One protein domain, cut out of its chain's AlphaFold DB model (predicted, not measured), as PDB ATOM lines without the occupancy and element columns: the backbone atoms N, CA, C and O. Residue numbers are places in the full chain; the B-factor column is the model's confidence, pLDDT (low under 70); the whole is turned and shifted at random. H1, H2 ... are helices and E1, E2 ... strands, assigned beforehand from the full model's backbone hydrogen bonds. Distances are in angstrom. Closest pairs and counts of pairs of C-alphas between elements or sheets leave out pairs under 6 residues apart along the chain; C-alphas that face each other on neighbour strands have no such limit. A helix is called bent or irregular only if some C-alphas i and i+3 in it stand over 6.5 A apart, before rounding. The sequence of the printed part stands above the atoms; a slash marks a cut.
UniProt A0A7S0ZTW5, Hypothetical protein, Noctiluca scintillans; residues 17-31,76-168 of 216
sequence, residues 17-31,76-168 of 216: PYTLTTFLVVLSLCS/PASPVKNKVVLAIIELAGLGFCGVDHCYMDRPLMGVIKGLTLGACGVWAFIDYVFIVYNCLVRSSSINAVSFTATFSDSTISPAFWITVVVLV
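What this domain is: This is residues 17 to 31 and 76 to 168 of the 216 residues of the protein "Hypothetical protein" of Noctiluca scintillans (UniProt A0A7S0ZTW5). Look first for the long helix H7 in the middle: H2 and H8, side by side with each other, cross it on one side, the small hairpin of E1 and E2 lies beside its residues 127 to 135, and H1 lies on its other side. Short helices H3 to H6 wind in an arc near the end where H7 begins. The printed part has 108 residues, with named elements in the order H1, H2, H3, H4, H5, H6, H7, E1, E2, H8; the sheet, E1 - E2, is antiparallel. The class is mostly helix. The whole is compact, with a radius of gyration of the C-alphas of 13.3 A and spans of 39 by 34 by 21 A.

How they stand to each other: Start at H1, residues 17 to 31, and look across to H7, residues 122 to 137, the hub, which touches four other helices. H1 and H7 only just touch, with 3 pairs of C-alphas within 8 A, the closest being Val 26 and Tyr 133 at 7.2 A. They run the same way at a shallow tilt of 33 degrees, only just short of steep. Next come H2, residues 83 to 91, and H8, residues 153 to 168; they touch, closest at the C-alphas of Val 84 and Ala 159, 4.6 A, and run the same way at a shallow tilt of 20 degrees. H2 touches H7, closest at the C-alphas of Glu 90 and Tyr 128, 6.4 A, opposite ways at a steep tilt of 41 degrees. H7 touches H8 with its residues 132 to 136 alone, closest at the C-alphas of Cys 135 and Phe 160, 5.1 A, opposite ways at a steep tilt of 61 degrees. Of the 4 pairs of helices that touch and have a tilt, 2 are at a shallow tilt: the helix packing is part aligned, with lines at a shallow tilt, and part crossed, with lines at a steep one. H3, residues 94 to 97, touches H7, closest at the C-alphas of Phe 96 and Ala 124, 5.2 A. H4, residues 99 to 103, touches H5, residues 107 to 115, closest at the C-alphas of His 101 and Gly 110, 5.0 A. H6, residues 117 to 120, only just touches H3, with 3 pairs of C-alphas within 8 A, the closest being Phe 96 and Gly 118 at 6.7 A. E1, residues 141 to 144, and E2, residues 147 to 151, form a hairpin, antiparallel at 174 degrees; look there for N 142 and O 149, 3.1 A, and N 144 and O 147, 2.9 A. Residues 80 to 81 pair with residues 150 to 151 of E2, parallel. H1 and H8 are apart. Every O i to N i+4 pair is within hydrogen-bond range in H1, H2, H4, H5 and H7; in H8 10 of 12 are, and H3 and H6 are too short for such a pair.

Where its parts are: Find C-alpha 17 at (67.601, 58.517, 133.272); from there H1 runs 20.7 A to C-alpha 31. H2 and H5 are each 12.1 A long, H3 5.6 A, H4 6.2 A and H6 6.1 A. H7 begins at C-alpha 122, (60.183, 63.844, 142.604), and is 22.5 A long. E1 measures 9.6 A and E2 11.9 A. H8 runs 23.9 A to C-alpha 168 at (53.597, 50.092, 125.946); it is irregular, but only just, with C-alphas 154 and 157 6.9 A apart.

The domain as a whole: The two C-alphas farthest apart are those of Pro 17 and Ala 77, 39.8 A. Residues 32 to 75 are not printed, and C-alphas 31 and 76 are 34.3 A apart across that cut. The links that are printed whole are tight. The mean pLDDT of the printed part is 79.7, and 22 residues are under 70, among them 17 to 23, 76 to 78 and 117 to 120.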
ATOM      1  N   PRO A  17      67.530  59.628 132.327       54.72
ATOM      2  CA  PRO A  17      67.601  58.517 133.272       54.72
ATOM      3  C   PRO A  17      66.229  58.146 133.831       54.72
ATOM      4  O   PRO A  17      65.991  56.973 134.093       54.72
ATOM      5  N   TYR A  18      65.301  59.094 133.971       57.75
ATOM      6  CA  TYR A  18      64.083  58.860 134.746       57.75
ATOM      7  C   TYR A  18      63.097  57.921 134.047       57.75
ATOM      8  O   TYR A  18      62.556  57.047 134.686       57.75
ATOM      9  N   THR A  19      62.870  57.972 132.736       58.78
ATOM     10  CA  THR A  19      61.863  57.069 132.127       58.78
ATOM     11  C   THR A  19      62.318  55.608 132.072       58.78
ATOM     12  O   THR A  19      61.524  54.714 132.349       58.78
ATOM     13  N   LEU A  20      63.600  55.354 131.797       60.41
ATOM     14  CA  LEU A  20      64.145  53.995 131.775       60.41
ATOM     15  C   LEU A  20      64.336  53.428 133.189       60.41
ATOM     16  O   LEU A  20      63.936  52.296 133.441       60.41
ATOM     17  N   THR A  21      64.909  54.199 134.123       63.25
ATOM     18  CA  THR A  21      65.077  53.726 135.512       63.25
ATOM     19  C   THR A  21      63.739  53.390 136.144       63.25
ATOM     20  O   THR A  21      63.637  52.416 136.873       63.25
ATOM     21  N   THR A  22      62.692  54.134 135.818       63.94
ATOM     22  CA  THR A  22      61.380  53.962 136.442       63.94
ATOM     23  C   THR A  22      60.623  52.802 135.836       63.94
ATOM     24  O   THR A  22      60.006  52.033 136.564       63.94
ATOM     25  N   PHE A  23      60.787  52.576 134.535       67.56
ATOM     26  CA  PHE A  23      60.346  51.350 133.886       67.56
ATOM     27  C   PHE A  23      61.045  50.108 134.460       67.56
ATOM     28  O   PHE A  23      60.385  49.116 134.758       67.56
ATOM     29  N   LEU A  24      62.364  50.177 134.672       70.50
ATOM     30  CA  LEU A  24      63.146  49.092 135.269       70.50
ATOM     31  C   LEU A  24      62.793  48.861 136.742       70.50
ATOM     32  O   LEU A  24      62.689  47.714 137.158       70.50
ATOM     33  N   VAL A  25      62.551  49.921 137.518       73.19
ATOM     34  CA  VAL A  25      62.088  49.821 138.909       73.19
ATOM     35  C   VAL A  25      60.699  49.190 138.963       73.19
ATOM     36  O   VAL A  25      60.502  48.255 139.728       73.19
ATOM     37  N   VAL A  26      59.754  49.617 138.119       68.88
ATOM     38  CA  VAL A  26      58.403  49.032 138.072       68.88
ATOM     39  C   VAL A  26      58.449  47.565 137.632       68.88
ATOM     40  O   VAL A  26      57.834  46.725 138.281       68.88
ATOM     41  N   LEU A  27      59.224  47.219 136.598       67.94
ATOM     42  CA  LEU A  27      59.421  45.826 136.177       67.94
ATOM     43  C   LEU A  27      60.086  44.974 137.262       67.94
ATOM     44  O   LEU A  27      59.679  43.832 137.475       67.94
ATOM     45  N   SER A  28      61.088  45.520 137.953       74.56
ATOM     46  CA  SER A  28      61.766  44.841 139.055       74.56
ATOM     47  C   SER A  28      60.817  44.605 140.228       74.56
ATOM     48  O   SER A  28      60.824  43.513 140.783       74.56
ATOM     49  N   LEU A  29      59.979  45.583 140.584       68.19
ATOM     50  CA  LEU A  29      58.984  45.452 141.652       68.19
ATOM     51  C   LEU A  29      57.886  44.444 141.280       68.19
ATOM     52  O   LEU A  29      57.584  43.559 142.076       68.19
ATOM     53  N   CYS A  30      57.373  44.486 140.045       60.91
ATOM     54  CA  CYS A  30      56.421  43.485 139.553       60.91
ATOM     55  C   CYS A  30      57.018  42.067 139.532       60.91
ATOM     56  O   CYS A  30      56.324  41.102 139.847       60.91
ATOM     57  N   SER A  31      58.300  41.927 139.183       68.38
ATOM     58  CA  SER A  31      58.980  40.624 139.159       68.38
ATOM     59  C   SER A  31      59.267  40.092 140.566       68.38
ATOM     60  O   SER A  31      59.186  38.886 140.790       68.38
ATOM     61  N   PRO A  76      36.261  58.626 157.632       56.16
ATOM     62  CA  PRO A  76      35.571  58.906 156.394       56.16
ATOM     63  C   PRO A  76      35.485  57.576 155.661       56.16
ATOM     64  O   PRO A  76      36.514  56.965 155.354       56.16
ATOM     65  N   ALA A  77      34.260  57.108 155.415       59.16
ATOM     66  CA  ALA A  77      34.023  56.041 154.464       59.16
ATOM     67  C   ALA A  77      34.839  56.398 153.225       59.16
ATOM     68  O   ALA A  77      34.589  57.430 152.597       59.16
ATOM     69  N   SER A  78      35.899  55.624 152.966       64.75
ATOM     70  CA  SER A  78      36.852  55.956 151.912       64.75
ATOM     71  C   SER A  78      36.043  56.175 150.640       64.75
ATOM     72  O   SER A  78      35.277  55.273 150.278       64.75
ATOM     73  N   PRO A  79      36.114  57.357 150.016       75.62
ATOM     74  CA  PRO A  79      35.193  57.676 148.951       75.62
ATOM     75  C   PRO A  79      35.401  56.672 147.818       75.62
ATOM     76  O   PRO A  79      36.534  56.422 147.395       75.62
ATOM     77  N   VAL A  80      34.304  56.072 147.354       83.44
ATOM     78  CA  VAL A  80      34.343  55.156 146.215       83.44
ATOM     79  C   VAL A  80      34.610  55.996 144.975       83.44
ATOM     80  O   VAL A  80      33.784  56.820 144.576       83.44
ATOM     81  N   LYS A  81      35.787  55.822 144.379       88.00
ATOM     82  CA  LYS A  81      36.236  56.606 143.222       88.00
ATOM     83  C   LYS A  81      36.417  55.704 142.005       88.00
ATOM     84  O   LYS A  81      36.614  54.492 142.105       88.00
ATOM     85  N   ASN A  82      36.353  56.306 140.821       89.75
ATOM     86  CA  ASN A  82      36.530  55.576 139.571       89.75
ATOM     87  C   ASN A  82      38.020  55.399 139.281       89.75
ATOM     88  O   ASN A  82      38.724  56.365 138.980       89.75
ATOM     89  N   LYS A  83      38.492  54.148 139.293       91.06
ATOM     90  CA  LYS A  83      39.911  53.833 139.064       91.06
ATOM     91  C   LYS A  83      40.388  54.239 137.671       91.06
ATOM     92  O   LYS A  83      41.517  54.683 137.503       91.06
ATOM     93  N   VAL A  84      39.500  54.140 136.679       90.62
ATOM     94  CA  VAL A  84      39.771  54.556 135.295       90.62
ATOM     95  C   VAL A  84      40.079  56.049 135.211       90.62
ATOM     96  O   VAL A  84      41.008  56.435 134.511       90.62
ATOM     97  N   VAL A  85      39.338  56.890 135.940       90.50
ATOM     98  CA  VAL A  85      39.552  58.345 135.927       90.50
ATOM     99  C   VAL A  85      40.918  58.677 136.520       90.50
ATOM    100  O   VAL A  85      41.672  59.433 135.914       90.50
ATOM    101  N   LEU A  86      41.267  58.042 137.641       89.25
ATOM    102  CA  LEU A  86      42.583  58.193 138.259       89.25
ATOM    103  C   LEU A  86      43.709  57.769 137.303       89.25
ATOM    104  O   LEU A  86      44.666  58.513 137.112       89.25
ATOM    105  N   ALA A  87      43.560  56.614 136.643       88.81
ATOM    106  CA  ALA A  87      44.530  56.134 135.664       88.81
ATOM    107  C   ALA A  87      44.694  57.118 134.494       88.81
ATOM    108  O   ALA A  87      45.817  57.407 134.101       88.81
ATOM    109  N   ILE A  88      43.602  57.670 133.955       89.06
ATOM    110  CA  ILE A  88      43.658  58.627 132.839       89.06
ATOM    111  C   ILE A  88      44.353  59.929 133.251       89.06
ATOM    112  O   ILE A  88      45.211  60.401 132.508       89.06
ATOM    113  N   ILE A  89      44.012  60.497 134.414       88.38
ATOM    114  CA  ILE A  89      44.633  61.733 134.926       88.38
ATOM    115  C   ILE A  89      46.148  61.548 135.054       88.38
ATOM    116  O   ILE A  89      46.924  62.385 134.583       88.38
ATOM    117  N   GLU A  90      46.561  60.424 135.632       86.06
ATOM    118  CA  GLU A  90      47.969  60.127 135.869       86.06
ATOM    119  C   GLU A  90      48.729  59.869 134.559       86.06
ATOM    120  O   GLU A  90      49.778  60.456 134.292       86.06
ATOM    121  N   LEU A  91      48.158  59.057 133.667       81.88
ATOM    122  CA  LEU A  91      48.765  58.700 132.381       81.88
ATOM    123  C   LEU A  91      48.849  59.883 131.407       81.88
ATOM    124  O   LEU A  91      49.802  59.968 130.620       81.88
ATOM    125  N   ALA A  92      47.890  60.809 131.478       83.06
ATOM    126  CA  ALA A  92      47.904  62.060 130.729       83.06
ATOM    127  C   ALA A  92      48.974  63.047 131.237       83.06
ATOM    128  O   ALA A  92      49.237  64.053 130.581       83.06
ATOM    129  N   GLY A  93      49.625  62.755 132.369       75.19
ATOM    130  CA  GLY A  93      50.637  63.616 132.977       75.19
ATOM    131  C   GLY A  93      50.047  64.810 133.727       75.19
ATOM    132  O   GLY A  93      50.793  65.704 134.120       75.19
ATOM    133  N   LEU A  94      48.729  64.829 133.957       75.38
ATOM    134  CA  LEU A  94      48.077  65.858 134.770       75.38
ATOM    135  C   LEU A  94      48.398  65.689 136.265       75.38
ATOM    136  O   LEU A  94      48.311  66.667 137.011       75.38
ATOM    137  N   GLY A  95      48.855  64.504 136.685       66.81
ATOM    138  CA  GLY A  95      49.421  64.265 138.022       66.81
ATOM    139  C   GLY A  95      50.616  65.171 138.348       66.81
ATOM    140  O   GLY A  95      50.808  65.571 139.491       66.81
ATOM    141  N   PHE A  96      51.355  65.653 137.338       66.19
ATOM    142  CA  PHE A  96      52.460  66.599 137.557       66.19
ATOM    143  C   PHE A  96      52.003  67.954 138.123       66.19
ATOM    144  O   PHE A  96      52.781  68.655 138.765       66.19
ATOM    145  N   CYS A  97      50.738  68.313 137.896       73.50
ATOM    146  CA  CYS A  97      50.114  69.530 138.411       73.50
ATOM    147  C   CYS A  97      49.329  69.280 139.721       73.50
ATOM    148  O   CYS A  97      48.654  70.176 140.216       73.50
ATOM    149  N   GLY A  98      49.390  68.067 140.290       73.88
ATOM    150  CA  GLY A  98      48.675  67.714 141.523       73.88
ATOM    151  C   GLY A  98      47.169  67.478 141.344       73.88
ATOM    152  O   GLY A  98      46.413  67.558 142.314       73.88
ATOM    153  N   VAL A  99      46.705  67.225 140.113       82.62
ATOM    154  CA  VAL A  99      45.279  66.989 139.800       82.62
ATOM    155  C   VAL A  99      44.778  65.664 140.393       82.62
ATOM    156  O   VAL A  99      43.615  65.548 140.775       82.62
ATOM    157  N   ASP A 100      45.666  64.685 140.517       82.75
ATOM    158  CA  ASP A 100      45.477  63.410 141.210       82.75
ATOM    159  C   ASP A 100      45.087  63.603 142.690       82.75
ATOM    160  O   ASP A 100      44.140  62.977 143.174       82.75
ATOM    161  N   HIS A 101      45.727  64.549 143.386       84.06
ATOM    162  CA  HIS A 101      45.388  64.930 144.765       84.06
ATOM    163  C   HIS A 101      44.056  65.675 144.865       84.06
ATOM    164  O   HIS A 101      43.282  65.445 145.798       84.06
ATOM    165  N   CYS A 102      43.748  66.521 143.881       84.31
ATOM    166  CA  CYS A 102      42.443  67.177 143.789       84.31
ATOM    167  C   CYS A 102      41.305  66.165 143.576       84.31
ATOM    168  O   CYS A 102      40.224  66.341 144.130       84.31
ATOM    169  N   TYR A 103      41.544  65.091 142.815       85.19
ATOM    170  CA  TYR A 103      40.560  64.026 142.591       85.19
ATOM    171  C   TYR A 103      40.300  63.172 143.848       85.19
ATOM    172  O   TYR A 103      39.179  62.699 144.073       85.19
ATOM    173  N   MET A 104      41.325  63.014 144.688       79.62
ATOM    174  CA  MET A 104      41.312  62.267 145.955       79.62
ATOM    175  C   MET A 104      40.826  63.099 147.160       79.62
ATOM    176  O   MET A 104      41.132  62.763 148.302       79.62
ATOM    177  N   ASP A 105      40.085  64.186 146.914       79.69
ATOM    178  CA  ASP A 105      39.520  65.094 147.927       79.69
ATOM    179  C   ASP A 105      40.573  65.753 148.849       79.69
ATOM    180  O   ASP A 105      40.268  66.204 149.952       79.69
ATOM    181  N   ARG A 106      41.827  65.871 148.382       76.69
ATOM    182  CA  ARG A 106      42.928  66.576 149.069       76.69
ATOM    183  C   ARG A 106      43.468  67.744 148.227       76.69
ATOM    184  O   ARG A 106      44.668  67.803 147.943       76.69
ATOM    185  N   PRO A 107      42.623  68.725 147.848       80.38
ATOM    186  CA  PRO A 107      43.012  69.794 146.925       80.38
ATOM    187  C   PRO A 107      44.132  70.681 147.472       80.38
ATOM    188  O   PRO A 107      44.980  71.132 146.710       80.38
ATOM    189  N   LEU A 108      44.193  70.892 148.793       80.56
ATOM    190  CA  LEU A 108      45.235  71.711 149.418       80.56
ATOM    191  C   LEU A 108      46.639  71.140 149.156       80.56
ATOM    192  O   LEU A 108      47.568  71.886 148.860       80.56
ATOM    193  N   MET A 109      46.779  69.811 149.201       77.81
ATOM    194  CA  MET A 109      48.050  69.135 148.941       77.81
ATOM    195  C   MET A 109      48.432  69.213 147.458       77.81
ATOM    196  O   MET A 109      49.606  69.396 147.134       77.81
ATOM    197  N   GLY A 110      47.434  69.155 146.569       77.44
ATOM    198  CA  GLY A 110      47.601  69.388 145.133       77.44
ATOM    199  C   GLY A 110      48.067  70.812 144.819       77.44
ATOM    200  O   GLY A 110      49.033  70.990 144.083       77.44
ATOM    201  N   VAL A 111      47.464  71.830 145.443       80.44
ATOM    202  CA  VAL A 111      47.852  73.241 145.256       80.44
ATOM    203  C   VAL A 111      49.252  73.514 145.800       80.44
ATOM    204  O   VAL A 111      50.043  74.168 145.125       80.44
ATOM    205  N   ILE A 112      49.600  72.985 146.979       80.06
ATOM    206  CA  ILE A 112      50.954  73.119 147.543       80.06
ATOM    207  C   ILE A 112      51.985  72.461 146.618       80.06
ATOM    208  O   ILE A 112      53.040  73.044 146.357       80.06
ATOM    209  N   LYS A 113      51.679  71.284 146.063       73.44
ATOM    210  CA  LYS A 113      52.513  70.641 145.040       73.44
ATOM    211  C   LYS A 113      52.636  71.502 143.790       73.44
ATOM    212  O   LYS A 113      53.753  71.768 143.369       73.44
ATOM    213  N   GLY A 114      51.536  71.998 143.233       74.94
ATOM    214  CA  GLY A 114      51.566  72.869 142.055       74.94
ATOM    215  C   GLY A 114      52.397  74.137 142.282       74.94
ATOM    216  O   GLY A 114      53.232  74.491 141.452       74.94
ATOM    217  N   LEU A 115      52.243  74.773 143.447       78.56
ATOM    218  CA  LEU A 115      52.951  76.003 143.812       78.56
ATOM    219  C   LEU A 115      54.450  75.774 144.051       78.56
ATOM    220  O   LEU A 115      55.268  76.631 143.729       78.56
ATOM    221  N   THR A 116      54.824  74.604 144.571       76.00
ATOM    222  CA  THR A 116      56.228  74.201 144.763       76.00
ATOM    223  C   THR A 116      56.852  73.570 143.511       76.00
ATOM    224  O   THR A 116      57.958  73.030 143.589       76.00
ATOM    225  N   LEU A 117      56.164  73.612 142.358       66.62
ATOM    226  CA  LEU A 117      56.551  72.915 141.121       66.62
ATOM    227  C   LEU A 117      56.838  71.419 141.360       66.62
ATOM    228  O   LEU A 117      57.790  70.839 140.833       66.62
ATOM    229  N   GLY A 118      56.031  70.799 142.219       62.91
ATOM    230  CA  GLY A 118      56.060  69.376 142.527       62.91
ATOM    231  C   GLY A 118      57.367  68.919 143.164       62.91
ATOM    232  O   GLY A 118      57.782  67.788 142.908       62.91
ATOM    233  N   ALA A 119      58.046  69.791 143.926       64.25
ATOM    234  CA  ALA A 119      59.353  69.511 144.524       64.25
ATOM    235  C   ALA A 119      60.340  68.927 143.490       64.25
ATOM    236  O   ALA A 119      60.897  67.841 143.666       64.25
ATOM    237  N   CYS A 120      60.507  69.641 142.369       68.19
ATOM    238  CA  CYS A 120      61.353  69.231 141.242       68.19
ATOM    239  C   CYS A 120      60.883  67.934 140.540       68.19
ATOM    240  O   CYS A 120      61.676  67.212 139.943       68.19
ATOM    241  N   GLY A 121      59.589  67.604 140.625       70.38
ATOM    242  CA  GLY A 121      58.992  66.429 139.980       70.38
ATOM    243  C   GLY A 121      59.198  65.102 140.714       70.38
ATOM    244  O   GLY A 121      58.625  64.099 140.299       70.38
ATOM    245  N   VAL A 122      59.956  65.073 141.818       77.62
ATOM    246  CA  VAL A 122      60.183  63.844 142.604       77.62
ATOM    247  C   VAL A 122      58.879  63.347 143.222       77.62
ATOM    248  O   VAL A 122      58.597  62.154 143.212       77.62
ATOM    249  N   TRP A 123      58.055  64.265 143.719       76.25
ATOM    250  CA  TRP A 123      56.774  63.913 144.324       76.25
ATOM    251  C   TRP A 123      55.772  63.389 143.298       76.25
ATOM    252  O   TRP A 123      55.186  62.334 143.514       76.25
ATOM    253  N   ALA A 124      55.644  64.078 142.161       76.56
ATOM    254  CA  ALA A 124      54.822  63.608 141.048       76.56
ATOM    255  C   ALA A 124      55.295  62.235 140.546       76.56
ATOM    256  O   ALA A 124      54.497  61.377 140.191       76.56
ATOM    257  N   PHE A 125      56.609  61.999 140.562       80.75
ATOM    258  CA  PHE A 125      57.173  60.718 140.172       80.75
ATOM    259  C   PHE A 125      56.806  59.579 141.140       80.75
ATOM    260  O   PHE A 125      56.450  58.485 140.701       80.75
ATOM    261  N   ILE A 126      56.862  59.824 142.450       83.31
ATOM    262  CA  ILE A 126      56.458  58.837 143.458       83.31
ATOM    263  C   ILE A 126      54.971  58.493 143.298       83.31
ATOM    264  O   ILE A 126      54.627  57.311 143.244       83.31
ATOM    265  N   ASP A 127      54.108  59.502 143.164       82.94
ATOM    266  CA  ASP A 127      52.665  59.303 142.990       82.94
ATOM    267  C   ASP A 127      52.358  58.486 141.724       82.94
ATOM    268  O   ASP A 127      51.616  57.500 141.786       82.94
ATOM    269  N   TYR A 128      53.041  58.796 140.617       85.06
ATOM    270  CA  TYR A 128      52.960  58.035 139.372       85.06
ATOM    271  C   TYR A 128      53.266  56.548 139.577       85.06
ATOM    272  O   TYR A 128      52.497  55.689 139.139       85.06
ATOM    273  N   VAL A 129      54.363  56.215 140.268       85.44
ATOM    274  CA  VAL A 129      54.744  54.814 140.519       85.44
ATOM    275  C   VAL A 129      53.682  54.098 141.338       85.44
ATOM    276  O   VAL A 129      53.277  53.002 140.957       85.44
ATOM    277  N   PHE A 130      53.203  54.701 142.428       87.06
ATOM    278  CA  PHE A 130      52.199  54.076 143.293       87.06
ATOM    279  C   PHE A 130      50.871  53.836 142.565       87.06
ATOM    280  O   PHE A 130      50.285  52.759 142.701       87.06
ATOM    281  N   ILE A 131      50.404  54.799 141.767       88.19
ATOM    282  CA  ILE A 131      49.148  54.682 141.013       88.19
ATOM    283  C   ILE A 131      49.279  53.638 139.900       88.19
ATOM    284  O   ILE A 131      48.411  52.770 139.770       88.19
ATOM    285  N   VAL A 132      50.365  53.676 139.120       87.62
ATOM    286  CA  VAL A 132      50.620  52.694 138.054       87.62
ATOM    287  C   VAL A 132      50.733  51.294 138.641       87.62
ATOM    288  O   VAL A 132      50.066  50.381 138.161       87.62
ATOM    289  N   TYR A 133      51.505  51.132 139.714       88.69
ATOM    290  CA  TYR A 133      51.630  49.869 140.431       88.69
ATOM    291  C   TYR A 133      50.266  49.349 140.906       88.69
ATOM    292  O   TYR A 133      49.902  48.209 140.625       88.69
ATOM    293  N   ASN A 134      49.444  50.197 141.532       89.81
ATOM    294  CA  ASN A 134      48.104  49.813 141.977       89.81
ATOM    295  C   ASN A 134      47.183  49.405 140.809       89.81
ATOM    296  O   ASN A 134      46.358  48.494 140.950       89.81
ATOM    297  N   CYS A 135      47.312  50.058 139.650       87.88
ATOM    298  CA  CYS A 135      46.585  49.692 138.435       87.88
ATOM    299  C   CYS A 135      47.053  48.344 137.874       87.88
ATOM    300  O   CYS A 135      46.206  47.533 137.501       87.88
ATOM    301  N   LEU A 136      48.363  48.075 137.885       87.31
ATOM    302  CA  LEU A 136      48.961  46.819 137.422       87.31
ATOM    303  C   LEU A 136      48.608  45.631 138.330       87.31
ATOM    304  O   LEU A 136      48.233  44.576 137.830       87.31
ATOM    305  N   VAL A 137      48.644  45.821 139.652       88.88
ATOM    306  CA  VAL A 137      48.303  44.788 140.652       88.88
ATOM    307  C   VAL A 137      46.794  44.545 140.757       88.88
ATOM    308  O   VAL A 137      46.358  43.583 141.380       88.88
ATOM    309  N   ARG A 138      45.962  45.383 140.120       86.94
ATOM    310  CA  ARG A 138      44.491  45.277 140.163       86.94
ATOM    311  C   ARG A 138      43.908  45.318 141.586       86.94
ATOM    312  O   ARG A 138      42.813  44.818 141.813       86.94
ATOM    313  N   SER A 139      44.587  45.979 142.525       85.75
ATOM    314  CA  SER A 139      44.081  46.137 143.897       85.75
ATOM    315  C   SER A 139      42.784  46.962 143.926       85.75
ATOM    316  O   SER A 139      42.682  47.979 143.234       85.75
ATOM    317  N   SER A 140      41.798  46.549 144.722       85.62
ATOM    318  CA  SER A 140      40.510  47.247 144.893       85.62
ATOM    319  C   SER A 140      40.588  48.453 145.837       85.62
ATOM    320  O   SER A 140      39.680  49.281 145.869       85.62
ATOM    321  N   SER A 141      41.696  48.609 146.557       85.19
ATOM    322  CA  SER A 141      41.975  49.774 147.394       85.19
ATOM    323  C   SER A 141      43.422  50.232 147.246       85.19
ATOM    324  O   SER A 141      44.309  49.479 146.816       85.19
ATOM    325  N   ILE A 142      43.663  51.497 147.574       84.56
ATOM    326  CA  ILE A 142      45.002  52.059 147.711       84.56
ATOM    327  C   ILE A 142      45.115  52.700 149.092       84.56
ATOM    328  O   ILE A 142      44.338  53.588 149.433       84.56
ATOM    329  N   ASN A 143      46.072  52.209 149.879       79.31
ATOM    330  CA  ASN A 143      46.460  52.765 151.171       79.31
ATOM    331  C   ASN A 143      47.935  53.149 151.074       79.31
ATOM    332  O   ASN A 143      48.818  52.418 151.517       79.31
ATOM    333  N   ALA A 144      48.199  54.259 150.394       76.00
ATOM    334  CA  ALA A 144      49.525  54.852 150.315       76.00
ATOM    335  C   ALA A 144      49.564  56.105 151.195       76.00
ATOM    336  O   ALA A 144      48.527  56.696 151.484       76.00
ATOM    337  N   VAL A 145      50.764  56.554 151.575       67.75
ATOM    338  CA  VAL A 145      50.972  57.721 152.462       67.75
ATOM    339  C   VAL A 145      50.203  58.973 151.996       67.75
ATOM    340  O   VAL A 145      49.823  59.803 152.815       67.75
ATOM    341  N   SER A 146      49.942  59.097 150.690       71.19
ATOM    342  CA  SER A 146      49.197  60.209 150.086       71.19
ATOM    343  C   SER A 146      47.782  59.870 149.601       71.19
ATOM    344  O   SER A 146      47.021  60.789 149.306       71.19
ATOM    345  N   PHE A 147      47.401  58.590 149.525       76.94
ATOM    346  CA  PHE A 147      46.150  58.161 148.895       76.94
ATOM    347  C   PHE A 147      45.407  57.150 149.759       76.94
ATOM    348  O   PHE A 147      45.947  56.103 150.118       76.94
ATOM    349  N   THR A 148      44.139  57.449 150.024       81.88
ATOM    350  CA  THR A 148      43.206  56.545 150.694       81.88
ATOM    351  C   THR A 148      41.918  56.549 149.890       81.88
ATOM    352  O   THR A 148      41.124  57.482 149.986       81.88
ATOM    353  N   ALA A 149      41.736  55.536 149.048       84.94
ATOM    354  CA  ALA A 149      40.531  55.394 148.238       84.94
ATOM    355  C   ALA A 149      40.187  53.924 148.018       84.94
ATOM    356  O   ALA A 149      41.066  53.060 147.916       84.94
ATOM    357  N   THR A 150      38.889  53.665 147.908       87.44
ATOM    358  CA  THR A 150      38.350  52.389 147.445       87.44
ATOM    359  C   THR A 150      37.824  52.553 146.027       87.44
ATOM    360  O   THR A 150      37.318  53.608 145.636       87.44
ATOM    361  N   PHE A 151      37.997  51.513 145.221       89.19
ATOM    362  CA  PHE A 151      37.633  51.519 143.814       89.19
ATOM    363  C   PHE A 151      36.474  50.563 143.557       89.19
ATOM    364  O   PHE A 151      36.399  49.490 144.149       89.19
ATOM    365  N   SER A 152      35.587  50.929 142.631       88.19
ATOM    366  CA  SER A 152      34.545  50.015 142.157       88.19
ATOM    367  C   SER A 152      35.155  48.896 141.308       88.19
ATOM    368  O   SER A 152      35.915  49.179 140.373       88.19
ATOM    369  N   ASP A 153      34.763  47.645 141.567       89.12
ATOM    370  CA  ASP A 153      35.259  46.445 140.873       89.12
ATOM    371  C   ASP A 153      35.101  46.519 139.348       89.12
ATOM    372  O   ASP A 153      35.974  46.085 138.591       89.12
ATOM    373  N   SER A 154      34.025  47.166 138.886       90.19
ATOM    374  CA  SER A 154      33.745  47.393 137.461       90.19
ATOM    375  C   SER A 154      34.833  48.209 136.747       90.19
ATOM    376  O   SER A 154      35.028  48.077 135.538       90.19
ATOM    377  N   THR A 155      35.588  49.022 137.491       90.50
ATOM    378  CA  THR A 155      36.602  49.935 136.950       90.50
ATOM    379  C   THR A 155      38.026  49.378 137.006       90.50
ATOM    380  O   THR A 155      38.924  49.936 136.377       90.50
ATOM    381  N   ILE A 156      38.250  48.259 137.703       91.38
ATOM    382  CA  ILE A 156      39.591  47.693 137.918       91.38
ATOM    383  C   ILE A 156      40.159  47.098 136.625       91.38
ATOM    384  O   ILE A 156      41.288  47.400 136.233       91.38
ATOM    385  N   SER A 157      39.365  46.272 135.942       90.88
ATOM    386  CA  SER A 157      39.763  45.627 134.686       90.88
ATOM    387  C   SER A 157      40.109  46.617 133.565       90.88
ATOM    388  O   SER A 157      41.187  46.467 132.985       90.88
ATOM    389  N   PRO A 158      39.266  47.621 133.246       92.50
ATOM    390  CA  PRO A 158      39.602  48.598 132.213       92.50
ATOM    391  C   PRO A 158      40.795  49.478 132.601       92.50
ATOM    392  O   PRO A 158      41.634  49.743 131.744       92.50
ATOM    393  N   ALA A 159      40.929  49.875 133.874       90.88
ATOM    394  CA  ALA A 159      42.074  50.668 134.327       90.88
ATOM    395  C   ALA A 159      43.404  49.943 134.067       90.88
ATOM    396  O   ALA A 159      44.323  50.537 133.513       90.88
ATOM    397  N   PHE A 160      43.475  48.640 134.367       92.06
ATOM    398  CA  PHE A 160      44.647  47.812 134.072       92.06
ATOM    399  C   PHE A 160      45.025  47.844 132.583       92.06
ATOM    400  O   PHE A 160      46.167  48.149 132.240       92.06
ATOM    401  N   TRP A 161      44.070  47.561 131.690       93.12
ATOM    402  CA  TRP A 161      44.338  47.514 130.251       93.12
ATOM    403  C   TRP A 161      44.763  48.875 129.698       93.12
ATOM    404  O   TRP A 161      45.696  48.938 128.902       93.12
ATOM    405  N   ILE A 162      44.136  49.962 130.155       91.69
ATOM    406  CA  ILE A 162      44.512  51.328 129.767       91.69
ATOM    407  C   ILE A 162      45.953  51.623 130.200       91.69
ATOM    408  O   ILE A 162      46.751  52.080 129.379       91.69
ATOM    409  N   THR A 163      46.313  51.318 131.451       90.12
ATOM    410  CA  THR A 163      47.679  51.509 131.955       90.12
ATOM    411  C   THR A 163      48.689  50.720 131.131       90.12
ATOM    412  O   THR A 163      49.691  51.292 130.713       90.12
ATOM    413  N   VAL A 164      48.417  49.447 130.829       90.44
ATOM    414  CA  VAL A 164      49.305  48.610 130.005       90.44
ATOM    415  C   VAL A 164      49.470  49.187 128.599       90.44
ATOM    416  O   VAL A 164      50.600  49.352 128.142       90.44
ATOM    417  N   VAL A 165      48.376  49.542 127.919       92.81
ATOM    418  CA  VAL A 165      48.423  50.089 126.553       92.81
ATOM    419  C   VAL A 165      49.229  51.383 126.512       92.81
ATOM    420  O   VAL A 165      50.126  51.521 125.681       92.81
ATOM    421  N   VAL A 166      48.965  52.324 127.421       88.50
ATOM    422  CA  VAL A 166      49.689  53.602 127.444       88.50
ATOM    423  C   VAL A 166      51.164  53.398 127.787       88.50
ATOM    424  O   VAL A 166      52.027  54.024 127.170       88.50
ATOM    425  N   LEU A 167      51.470  52.506 128.727       86.81
ATOM    426  CA  LEU A 167      52.838  52.178 129.113       86.81
ATOM    427  C   LEU A 167      53.615  51.587 127.925       86.81
ATOM    428  O   LEU A 167      54.706  52.067 127.617       86.81
ATOM    429  N   VAL A 168      53.022  50.646 127.184       89.25
ATOM    430  CA  VAL A 168      53.597  50.092 125.946       89.25
ATOM    431  C   VAL A 168      53.799  51.181 124.894       89.25
ATOM    432  O   VAL A 168      54.882  51.280 124.324       89.25
TER     433      VAL A 168